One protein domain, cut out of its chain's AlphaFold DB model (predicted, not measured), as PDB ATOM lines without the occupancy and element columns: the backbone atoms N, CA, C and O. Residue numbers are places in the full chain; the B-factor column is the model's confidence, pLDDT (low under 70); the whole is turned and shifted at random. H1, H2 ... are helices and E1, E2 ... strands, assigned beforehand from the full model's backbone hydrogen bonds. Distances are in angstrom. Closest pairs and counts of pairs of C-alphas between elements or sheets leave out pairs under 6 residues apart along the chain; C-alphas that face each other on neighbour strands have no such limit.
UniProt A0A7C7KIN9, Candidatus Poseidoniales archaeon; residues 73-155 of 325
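Overview. This is residues 73 to 155 of the 325 residues of a protein of Candidatus Poseidoniales archaeon (UniProt A0A7C7KIN9). What does the model look like? A small sheet of four strands, E1, E4, E3 and E2, curls like part of a barrel, with H1 and H3 only grazing it; H2 lies off the sheet at one end of the longest axis, and the loop holding Val 110 lies at the other. What is it made of? The printed part has 83 residues with three named helices and four named strands, in the order E1 H1 E2 E3 H2 H3 E4; the sheet is antiparallel throughout, and the class is mixed, helices and strands, with under half of the residues in named elements. How large is it? It is compact and rounded, with a radius of gyration of the C-alphas of 11.6 A and spans of 32 by 24 by 20 A.

Arrangement. How do the strands pair? E1, residues 73 to 77, is an edge strand and the antiparallel neighbour of E4, residues 148 to 154, at 135 degrees, with N 73 and O 153 2.8 A apart, within hydrogen-bond range. The pairing of E4 is staggered: residues 150 to 153 pair with E1, and residues 148 to 149 with E3, residues 114 to 116, where N 115 and O 148 are 2.8 A apart. E3 and the other edge strand, E2, residues 94 to 96, form a hairpin at 146 degrees, with N 116 and O 94 2.8 A apart. Where are the helices? H1, residues 87 to 90, only grazes the sheet with residues 88 to 89, and H3, residues 129 to 139, with residues 135 to 139. H2, residues 124 to 127, is not on the sheet and meets H3 only through their link; H1 and H2 are only just apart, at 8.5 A. Are the helix backbones well formed? Each O i to N i+4 pair in H3 is within hydrogen-bond range; H1 and H2 are too short for such a pair.

Along the chain. Where does E1 begin? C-alpha 73 stands at (49.418, -39.573, 149.124). How long are the longer elements? H3 measures 15.5 A from first to last C-alpha. E4 measures 18.5 A, and its C-alpha 154 is at (45.827, -39.966, 144.198).

Size, cuts and confidence. How far does it reach? The two C-alphas farthest apart, those of Val 110 and Val 126, are 32.5 A apart. Is the printed part whole, and which link is long? It has no cut, and the link from E2 to E3, 17 residues, is long. Where is confidence low? Residues 110 to 111 have a pLDDT under 70, while the mean of the printed part is 91.2.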
ATOM      1  N   HIS A  73      48.819 -38.874 148.004       90.19
ATOM      2  CA  HIS A  73      49.418 -39.573 149.124       90.19
ATOM      3  C   HIS A  73      50.852 -39.982 148.758       90.19
ATOM      4  O   HIS A  73      51.011 -40.751 147.809       90.19
ATOM      5  N   PRO A  74      51.882 -39.540 149.499       91.19
ATOM      6  CA  PRO A  74      53.279 -39.726 149.103       91.19
ATOM      7  C   PRO A  74      53.836 -41.129 149.400       91.19
ATOM      8  O   PRO A  74      54.748 -41.582 148.722       91.19
ATOM      9  N   LEU A  75      53.299 -41.856 150.386       94.19
ATOM     10  CA  LEU A  75      53.814 -43.181 150.771       94.19
ATOM     11  C   LEU A  75      52.999 -44.333 150.162       94.19
ATOM     12  O   LEU A  75      52.461 -45.171 150.889       94.19
ATOM     13  N   THR A  76      52.860 -44.372 148.837       93.75
ATOM     14  CA  THR A  76      52.242 -45.518 148.143       93.75
ATOM     15  C   THR A  76      53.313 -46.491 147.678       93.75
ATOM     16  O   THR A  76      54.258 -46.081 147.010       93.75
ATOM     17  N   ILE A  77      53.174 -47.784 147.997       94.50
ATOM     18  CA  ILE A  77      54.119 -48.812 147.536       94.50
ATOM     19  C   ILE A  77      54.046 -48.909 146.012       94.50
ATOM     20  O   ILE A  77      53.007 -49.268 145.453       94.50
ATOM     21  N   ARG A  78      55.170 -48.643 145.348       91.12
ATOM     22  CA  ARG A  78      55.275 -48.613 143.890       91.12
ATOM     23  C   ARG A  78      54.829 -49.931 143.256       91.12
ATOM     24  O   ARG A  78      55.202 -51.009 143.711       91.12
ATOM     25  N   GLY A  79      54.055 -49.830 142.175       87.56
ATOM     26  CA  GLY A  79      53.484 -50.988 141.479       87.56
ATOM     27  C   GLY A  79      52.268 -51.599 142.184       87.56
ATOM     28  O   GLY A  79      51.794 -52.655 141.776       87.56
ATOM     29  N   THR A  80      51.759 -50.955 143.237       89.06
ATOM     30  CA  THR A  80      50.552 -51.371 143.956       89.06
ATOM     31  C   THR A  80      49.711 -50.153 144.350       89.06
ATOM     32  O   THR A  80      50.222 -49.040 144.404       89.06
ATOM     33  N   ASP A  81      48.465 -50.385 144.764       86.19
ATOM     34  CA  ASP A  81      47.587 -49.351 145.342       86.19
ATOM     35  C   ASP A  81      47.650 -49.317 146.885       86.19
ATOM     36  O   ASP A  81      46.669 -49.055 147.583       86.19
ATOM     37  N   THR A  82      48.794 -49.693 147.467       92.00
ATOM     38  CA  THR A  82      48.946 -49.799 148.925       92.00
ATOM     39  C   THR A  82      49.511 -48.512 149.511       92.00
ATOM     40  O   THR A  82      50.718 -48.290 149.474       92.00
ATOM     41  N   HIS A  83      48.641 -47.698 150.105       92.25
ATOM     42  CA  HIS A  83      49.028 -46.512 150.874       92.25
ATOM     43  C   HIS A  83      49.465 -46.887 152.300       92.25
ATOM     44  O   HIS A  83      48.794 -47.680 152.976       92.25
ATOM     45  N   LEU A  84      50.584 -46.317 152.749       94.25
ATOM     46  CA  LEU A  84      51.174 -46.510 154.075       94.25
ATOM     47  C   LEU A  84      50.969 -45.276 154.960       94.25
ATOM     48  O   LEU A  84      51.101 -44.155 154.484       94.25
ATOM     49  N   SER A  85      50.696 -45.471 156.255       91.88
ATOM     50  CA  SER A  85      50.505 -44.340 157.177       91.88
ATOM     51  C   SER A  85      51.750 -43.451 157.248       91.88
ATOM     52  O   SER A  85      52.869 -43.953 157.378       91.88
ATOM     53  N   LEU A  86      51.541 -42.132 157.240       91.50
ATOM     54  CA  LEU A  86      52.593 -41.141 157.483       91.50
ATOM     55  C   LEU A  86      53.191 -41.265 158.896       91.50
ATOM     56  O   LEU A  86      54.347 -40.901 159.098       91.50
ATOM     57  N   ASP A  87      52.461 -41.856 159.849       91.81
ATOM     58  CA  ASP A  87      52.919 -42.068 161.232       91.81
ATOM     59  C   ASP A  87      54.176 -42.947 161.324       91.81
ATOM     60  O   ASP A  87      54.906 -42.906 162.319       91.81
ATOM     61  N   LEU A  88      54.459 -43.731 160.274       94.06
ATOM     62  CA  LEU A  88      55.702 -44.494 160.155       94.06
ATOM     63  C   LEU A  88      56.932 -43.585 160.271       94.06
ATOM     64  O   LEU A  88      57.928 -43.982 160.873       94.06
ATOM     65  N   LEU A  89      56.859 -42.360 159.743       93.62
ATOM     66  CA  LEU A  89      57.959 -41.393 159.779       93.62
ATOM     67  C   LEU A  89      58.217 -40.887 161.202       93.62
ATOM     68  O   LEU A  89      59.365 -40.794 161.635       93.62
ATOM     69  N   GLY A  90      57.143 -40.653 161.964       91.81
ATOM     70  CA  GLY A  90      57.219 -40.303 163.387       91.81
ATOM     71  C   GLY A  90      57.795 -41.423 164.260       91.81
ATOM     72  O   GLY A  90      58.252 -41.170 165.369       91.81
ATOM     73  N   SER A  91      57.829 -42.651 163.737       93.88
ATOM     74  CA  SER A  91      58.287 -43.849 164.447       93.88
ATOM     75  C   SER A  91      59.654 -44.356 163.980       93.88
ATOM     76  O   SER A  91      59.998 -45.510 164.225       93.88
ATOM     77  N   GLY A  92      60.429 -43.507 163.298       92.69
ATOM     78  CA  GLY A  92      61.789 -43.818 162.842       92.69
ATOM     79  C   GLY A  92      61.907 -44.140 161.351       92.69
ATOM     80  O   GLY A  92      63.022 -44.288 160.854       92.69
ATOM     81  N   GLY A  93      60.793 -44.193 160.616       95.19
ATOM     82  CA  GLY A  93      60.809 -44.318 159.161       95.19
ATOM     83  C   GLY A  93      61.494 -43.125 158.488       95.19
ATOM     84  O   GLY A  93      61.428 -41.991 158.974       95.19
ATOM     85  N   ARG A  94      62.167 -43.379 157.364       95.69
ATOM     86  CA  ARG A  94      62.879 -42.360 156.578       95.69
ATOM     87  C   ARG A  94      62.543 -42.483 155.101       95.69
ATOM     88  O   ARG A  94      62.541 -43.589 154.565       95.69
ATOM     89  N   VAL A  95      62.282 -41.356 154.451       96.44
ATOM     90  CA  VAL A  95      62.150 -41.284 152.993       96.44
ATOM     91  C   VAL A  95      63.502 -40.900 152.421       96.44
ATOM     92  O   VAL A  95      64.087 -39.921 152.873       96.44
ATOM     93  N   ARG A  96      64.009 -41.687 151.470       94.62
ATOM     94  CA  ARG A  96      65.343 -41.488 150.895       94.62
ATOM     95  C   ARG A  96      65.335 -41.513 149.384       94.62
ATOM     96  O   ARG A  96      64.593 -42.292 148.787       94.62
ATOM     97  N   ASN A  97      66.204 -40.709 148.787       92.62
ATOM     98  CA  ASN A  97      66.452 -40.720 147.349       92.62
ATOM     99  C   ASN A  97      67.421 -41.855 146.943       92.62
ATOM    100  O   ASN A  97      67.885 -42.649 147.765       92.62
ATOM    101  N   ASN A  98      67.766 -41.910 145.655       86.56
ATOM    102  CA  ASN A  98      68.710 -42.893 145.111       86.56
ATOM    103  C   ASN A  98      70.152 -42.743 145.628       86.56
ATOM    104  O   ASN A  98      70.916 -43.705 145.557       86.56
ATOM    105  N   ALA A  99      70.539 -41.557 146.110       88.81
ATOM    106  CA  ALA A  99      71.850 -41.319 146.712       88.81
ATOM    107  C   ALA A  99      71.921 -41.816 148.170       88.81
ATOM    108  O   ALA A  99      73.012 -41.990 148.709       88.81
ATOM    109  N   GLY A 100      70.766 -42.119 148.775       87.88
ATOM    110  CA  GLY A 100      70.643 -42.551 150.165       87.88
ATOM    111  C   GLY A 100      70.444 -41.402 151.154       87.88
ATOM    112  O   GLY A 100      70.429 -41.663 152.358       87.88
ATOM    113  N   ASP A 101      70.268 -40.175 150.664       92.81
ATOM    114  CA  ASP A 101      70.000 -38.999 151.489       92.81
ATOM    115  C   ASP A 101      68.527 -38.963 151.905       92.81
ATOM    116  O   ASP A 101      67.648 -39.349 151.129       92.81
ATOM    117  N   ASP A 102      68.262 -38.500 153.128       93.81
ATOM    118  CA  ASP A 102      66.901 -38.260 153.610       93.81
ATOM    119  C   ASP A 102      66.310 -37.044 152.867       93.81
ATOM    120  O   ASP A 102      66.958 -36.000 152.773       93.81
ATOM    121  N   VAL A 103      65.085 -37.178 152.352       93.56
ATOM    122  CA  VAL A 103      64.394 -36.139 151.564       93.56
ATOM    123  C   VAL A 103      62.985 -35.873 152.087       93.56
ATOM    124  O   VAL A 103      62.388 -36.710 152.774       93.56
ATOM    125  N   GLU A 104      62.436 -34.709 151.744       90.75
ATOM    126  CA  GLU A 104      61.076 -34.328 152.120       90.75
ATOM    127  C   GLU A 104      60.020 -35.074 151.287       90.75
ATOM    128  O   GLU A 104      60.253 -35.516 150.160       90.75
ATOM    129  N   LEU A 105      58.793 -35.181 151.812       88.69
ATOM    130  CA  LEU A 105      57.702 -35.884 151.118       88.69
ATOM    131  C   LEU A 105      57.321 -35.254 149.771       88.69
ATOM    132  O   LEU A 105      56.819 -35.957 148.894       88.69
ATOM    133  N   SER A 106      57.568 -33.955 149.598       85.06
ATOM    134  CA  SER A 106      57.356 -33.248 148.330       85.06
ATOM    135  C   SER A 106      58.281 -33.718 147.207       85.06
ATOM    136  O   SER A 106      57.987 -33.472 146.042       85.06
ATOM    137  N   GLU A 107      59.385 -34.393 147.531       83.69
ATOM    138  CA  GLU A 107      60.398 -34.833 146.563       83.69
ATOM    139  C   GLU A 107      60.139 -36.255 146.038       83.69
ATOM    140  O   GLU A 107      60.773 -36.692 145.079       83.69
ATOM    141  N   VAL A 108      59.163 -36.974 146.610       85.38
ATOM    142  CA  VAL A 108      58.851 -38.375 146.263       85.38
ATOM    143  C   VAL A 108      58.442 -38.566 144.797       85.38
ATOM    144  O   VAL A 108      58.614 -39.655 144.252       85.38
ATOM    145  N   ASP A 109      57.897 -37.536 144.153       74.06
ATOM    146  CA  ASP A 109      57.526 -37.586 142.733       74.06
ATOM    147  C   ASP A 109      58.678 -37.272 141.776       74.06
ATOM    148  O   ASP A 109      58.591 -37.591 140.591       74.06
ATOM    149  N   VAL A 110      59.735 -36.629 142.272       69.00
ATOM    150  CA  VAL A 110      60.866 -36.177 141.456       69.00
ATOM    151  C   VAL A 110      61.920 -37.275 141.374       69.00
ATOM    152  O   VAL A 110      62.425 -37.575 140.292       69.00
ATOM    153  N   ASP A 111      62.193 -37.913 142.509       67.88
ATOM    154  CA  ASP A 111      63.200 -38.954 142.632       67.88
ATOM    155  C   ASP A 111      62.578 -40.340 142.805       67.88
ATOM    156  O   ASP A 111      61.452 -40.522 143.268       67.88
ATOM    157  N   ASN A 112      63.342 -41.375 142.450       83.88
ATOM    158  CA  ASN A 112      62.954 -42.759 142.705       83.88
ATOM    159  C   ASN A 112      63.089 -43.109 144.197       83.88
ATOM    160  O   ASN A 112      63.923 -43.921 144.583       83.88
ATOM    161  N   CYS A 113      62.260 -42.487 145.032       93.69
ATOM    162  CA  CYS A 113      62.384 -42.571 146.477       93.69
ATOM    163  C   CYS A 113      62.002 -43.944 147.043       93.69
ATOM    164  O   CYS A 113      61.128 -44.661 146.535       93.69
ATOM    165  N   ILE A 114      62.646 -44.276 148.158       95.25
ATOM    166  CA  ILE A 114      62.361 -45.443 148.985       95.25
ATOM    167  C   ILE A 114      61.940 -45.007 150.389       95.25
ATOM    168  O   ILE A 114      62.294 -43.929 150.861       95.25
ATOM    169  N   LEU A 115      61.184 -45.867 151.061       96.31
ATOM    170  CA  LEU A 115      60.857 -45.780 152.474       96.31
ATOM    171  C   LEU A 115      61.689 -46.825 153.226       96.31
ATOM    172  O   LEU A 115      61.514 -48.033 153.039       96.31
ATOM    173  N   ASP A 116      62.605 -46.354 154.066       96.06
ATOM    174  CA  ASP A 116      63.434 -47.175 154.942       96.06
ATOM    175  C   ASP A 116      62.768 -47.294 156.318       96.06
ATOM    176  O   ASP A 116      62.605 -46.306 157.037       96.06
ATOM    177  N   LEU A 117      62.365 -48.515 156.665       95.31
ATOM    178  CA  LEU A 117      61.692 -48.858 157.923       95.31
ATOM    179  C   LEU A 117      62.540 -49.792 158.801       95.31
ATOM    180  O   LEU A 117      62.067 -50.285 159.822       95.31
ATOM    181  N   ARG A 118      63.801 -50.046 158.429       93.69
ATOM    182  CA  ARG A 118      64.659 -51.021 159.125       93.69
ATOM    183  C   ARG A 118      65.055 -50.570 160.528       93.69
ATOM    184  O   ARG A 118      65.393 -51.399 161.364       93.69
ATOM    185  N   ASN A 119      64.994 -49.262 160.772       90.50
ATOM    186  CA  ASN A 119      65.311 -48.623 162.048       90.50
ATOM    187  C   ASN A 119      64.060 -48.040 162.724       90.50
ATOM    188  O   ASN A 119      64.147 -47.003 163.380       90.50
ATOM    189  N   LEU A 120      62.891 -48.666 162.536       91.12
ATOM    190  CA  LEU A 120      61.707 -48.320 163.323       91.12
ATOM    191  C   LEU A 120      62.001 -48.488 164.820       91.12
ATOM    192  O   LEU A 120      62.719 -49.402 165.231       91.12
ATOM    193  N   ASN A 121      61.423 -47.609 165.635       90.75
ATOM    194  CA  ASN A 121      61.551 -47.689 167.084       90.75
ATOM    195  C   ASN A 121      60.998 -49.035 167.584       90.75
ATOM    196  O   ASN A 121      59.989 -49.534 167.083       90.75
ATOM    197  N   SER A 122      61.640 -49.634 168.589       84.38
ATOM    198  CA  SER A 122      61.285 -50.981 169.059       84.38
ATOM    199  C   SER A 122      59.857 -51.083 169.613       84.38
ATOM    200  O   SER A 122      59.234 -52.136 169.541       84.38
ATOM    201  N   ASP A 123      59.327 -49.993 170.166       87.31
ATOM    202  CA  ASP A 123      57.942 -49.888 170.638       87.31
ATOM    203  C   ASP A 123      56.921 -49.795 169.488       87.31
ATOM    204  O   ASP A 123      55.763 -50.188 169.649       87.31
ATOM    205  N   ALA A 124      57.351 -49.358 168.302       88.75
ATOM    206  CA  ALA A 124      56.512 -49.223 167.118       88.75
ATOM    207  C   ALA A 124      56.281 -50.553 166.372       88.75
ATOM    208  O   ALA A 124      55.333 -50.654 165.590       88.75
ATOM    209  N   GLU A 125      57.088 -51.593 166.620       84.12
ATOM    210  CA  GLU A 125      56.950 -52.894 165.941       84.12
ATOM    211  C   GLU A 125      55.564 -53.521 166.149       84.12
ATOM    212  O   GLU A 125      54.960 -54.043 165.208       84.12
ATOM    213  N   VAL A 126      55.041 -53.452 167.378       90.00
ATOM    214  CA  VAL A 126      53.715 -53.991 167.711       90.00
ATOM    215  C   VAL A 126      52.626 -53.164 167.029       90.00
ATOM    216  O   VAL A 126      51.725 -53.731 166.403       90.00
ATOM    217  N   TRP A 127      52.745 -51.834 167.095       91.75
ATOM    218  CA  TRP A 127      51.795 -50.888 166.511       91.75
ATOM    219  C   TRP A 127      51.676 -51.048 164.988       91.75
ATOM    220  O   TRP A 127      50.571 -51.120 164.452       91.75
ATOM    221  N   PHE A 128      52.801 -51.213 164.288       93.44
ATOM    222  CA  PHE A 128      52.838 -51.386 162.831       93.44
ATOM    223  C   PHE A 128      52.915 -52.844 162.371       93.44
ATOM    224  O   PHE A 128      53.189 -53.104 161.198       93.44
ATOM    225  N   SER A 129      52.620 -53.813 163.240       92.75
ATOM    226  CA  SER A 129      52.643 -55.240 162.892       92.75
ATOM    227  C   SER A 129      51.753 -55.575 161.683       92.75
ATOM    228  O   SER A 129      52.156 -56.333 160.796       92.75
ATOM    229  N   GLN A 130      50.573 -54.949 161.585       94.00
ATOM    230  CA  GLN A 130      49.679 -55.092 160.429       94.00
ATOM    231  C   GLN A 130      50.236 -54.418 159.176       94.00
ATOM    232  O   GLN A 130      50.159 -54.988 158.090       94.00
ATOM    233  N   THR A 131      50.843 -53.238 159.312       94.31
ATOM    234  CA  THR A 131      51.500 -52.545 158.196       94.31
ATOM    235  C   THR A 131      52.647 -53.381 157.639       94.31
ATOM    236  O   THR A 131      52.725 -53.581 156.429       94.31
ATOM    237  N   ARG A 132      53.481 -53.957 158.513       93.56
ATOM    238  CA  ARG A 132      54.556 -54.882 158.137       93.56
ATOM    239  C   ARG A 132      54.025 -56.084 157.371       93.56
ATOM    240  O   ARG A 132      54.546 -56.411 156.306       93.56
ATOM    241  N   ARG A 133      52.982 -56.731 157.897       94.75
ATOM    242  CA  ARG A 133      52.334 -57.860 157.226       94.75
ATOM    243  C   ARG A 133      51.789 -57.451 155.860       94.75
ATOM    244  O   ARG A 133      52.049 -58.141 154.886       94.75
ATOM    245  N   ARG A 134      51.097 -56.313 155.768       95.06
ATOM    246  CA  ARG A 134      50.531 -55.805 154.513       95.06
ATOM    247  C   ARG A 134      51.613 -55.512 153.477       95.06
ATOM    248  O   ARG A 134      51.421 -55.863 152.321       95.06
ATOM    249  N   ILE A 135      52.741 -54.917 153.871       95.62
ATOM    250  CA  ILE A 135      53.882 -54.704 152.968       95.62
ATOM    251  C   ILE A 135      54.380 -56.057 152.456       95.62
ATOM    252  O   ILE A 135      54.403 -56.275 151.249       95.62
ATOM    253  N   LYS A 136      54.662 -57.004 153.356       95.56
ATOM    254  CA  LYS A 136      55.138 -58.340 152.979       95.56
ATOM    255  C   LYS A 136      54.165 -59.082 152.057       95.56
ATOM    256  O   LYS A 136      54.590 -59.623 151.044       95.56
ATOM    257  N   ASP A 137      52.873 -59.072 152.365       94.50
ATOM    258  CA  ASP A 137      51.845 -59.771 151.585       94.50
ATOM    259  C   ASP A 137      51.633 -59.123 150.202       94.50
ATOM    260  O   ASP A 137      51.270 -59.806 149.244       94.50
ATOM    261  N   ARG A 138      51.850 -57.804 150.070       93.06
ATOM    262  CA  ARG A 138      51.596 -57.057 148.824       93.06
ATOM    263  C   ARG A 138      52.813 -56.905 147.921       93.06
ATOM    264  O   ARG A 138      52.617 -56.824 146.711       93.06
ATOM    265  N   SER A 139      54.024 -56.849 148.476       94.12
ATOM    266  CA  SER A 139      55.265 -56.632 147.718       94.12
ATOM    267  C   SER A 139      56.319 -57.724 147.904       94.12
ATOM    268  O   SER A 139      57.296 -57.749 147.162       94.12
ATOM    269  N   GLY A 140      56.152 -58.621 148.879       94.75
ATOM    270  CA  GLY A 140      57.151 -59.632 149.234       94.75
ATOM    271  C   GLY A 140      58.323 -59.106 150.073       94.75
ATOM    272  O   GLY A 140      59.176 -59.902 150.457       94.75
ATOM    273  N   LEU A 141      58.365 -57.805 150.378       96.06
ATOM    274  CA  LEU A 141      59.481 -57.162 151.078       96.06
ATOM    275  C   LEU A 141      59.372 -57.338 152.599       96.06
ATOM    276  O   LEU A 141      58.310 -57.109 153.187       96.06
ATOM    277  N   ASP A 142      60.476 -57.705 153.255       94.75
ATOM    278  CA  ASP A 142      60.569 -57.722 154.716       94.75
ATOM    279  C   ASP A 142      61.206 -56.424 155.208       94.75
ATOM    280  O   ASP A 142      62.414 -56.232 155.106       94.75
ATOM    281  N   ILE A 143      60.398 -55.546 155.799       93.75
ATOM    282  CA  ILE A 143      60.816 -54.197 156.210       93.75
ATOM    283  C   ILE A 143      61.941 -54.162 157.257       93.75
ATOM    284  O   ILE A 143      62.526 -53.109 157.483       93.75
ATOM    285  N   ASN A 144      62.261 -55.297 157.889       91.31
ATOM    286  CA  ASN A 144      63.401 -55.404 158.804       91.31
ATOM    287  C   ASN A 144      64.743 -55.527 158.061       91.31
ATOM    288  O   ASN A 144      65.803 -55.455 158.681       91.31
ATOM    289  N   ARG A 145      64.720 -55.786 156.751       93.62
ATOM    290  CA  ARG A 145      65.908 -56.055 155.925       93.62
ATOM    291  C   ARG A 145      65.911 -55.237 154.640       93.62
ATOM    292  O   ARG A 145      66.959 -54.725 154.250       93.62
ATOM    293  N   ASP A 146      64.740 -55.089 154.042       96.25
ATOM    294  CA  ASP A 146      64.518 -54.463 152.751       96.25
ATOM    295  C   ASP A 146      63.991 -53.032 152.907       96.25
ATOM    296  O   ASP A 146      63.413 -52.657 153.930       96.25
ATOM    297  N   VAL A 147      64.165 -52.237 151.853       95.25
ATOM    298  CA  VAL A 147      63.554 -50.911 151.709       95.25
ATOM    299  C   VAL A 147      62.349 -50.988 150.778       95.25
ATOM    300  O   VAL A 147      62.315 -51.815 149.866       95.25
ATOM    301  N   VAL A 148      61.357 -50.125 150.988       96.00
ATOM    302  CA  VAL A 148      60.102 -50.160 150.228       96.00
ATOM    303  C   VAL A 148      60.117 -49.072 149.154       96.00
ATOM    304  O   VAL A 148      60.173 -47.900 149.509       96.00
ATOM    305  N   PRO A 149      60.042 -49.394 147.852       94.94
ATOM    306  CA  PRO A 149      59.941 -48.370 146.819       94.94
ATOM    307  C   PRO A 149      58.587 -47.665 146.913       94.94
ATOM    308  O   PRO A 149      57.545 -48.324 146.966       94.94
ATOM    309  N   ILE A 150      58.599 -46.333 146.905       94.62
ATOM    310  CA  ILE A 150      57.390 -45.515 147.036       94.62
ATOM    311  C   ILE A 150      57.187 -44.582 145.836       94.62
ATOM    312  O   ILE A 150      58.063 -44.422 144.979       94.62
ATOM    313  N   THR A 151      55.980 -44.038 145.723       91.81
ATOM    314  CA  THR A 151      55.578 -43.028 144.737       91.81
ATOM    315  C   THR A 151      54.342 -42.288 145.253       91.81
ATOM    316  O   THR A 151      53.580 -42.866 146.037       91.81
ATOM    317  N   ALA A 152      54.118 -41.039 144.832       90.06
ATOM    318  CA  ALA A 152      52.904 -40.335 145.214       90.06
ATOM    319  C   ALA A 152      51.749 -40.667 144.262       90.06
ATOM    320  O   ALA A 152      51.872 -40.608 143.040       90.06
ATOM    321  N   THR A 153      50.578 -40.969 144.811       89.88
ATOM    322  CA  THR A 153      49.387 -41.331 144.022       89.88
ATOM    323  C   THR A 153      48.154 -40.623 144.554       89.88
ATOM    324  O   THR A 153      48.089 -40.311 145.741       89.88
ATOM    325  N   ILE A 154      47.135 -40.432 143.722       90.06
ATOM    326  CA  ILE A 154      45.827 -39.966 144.198       90.06
ATOM    327  C   ILE A 154      45.186 -41.090 145.017       90.06
ATOM    328  O   ILE A 154      44.850 -42.140 144.478       90.06
ATOM    329  N   ALA A 155      45.061 -40.884 146.328       84.44
ATOM    330  CA  ALA A 155      44.500 -41.874 147.257       84.44
ATOM    331  C   ALA A 155      43.045 -41.574 147.642       84.44
ATOM    332  O   ALA A 155      42.323 -42.449 148.117       84.44
TER     333      ALA A 155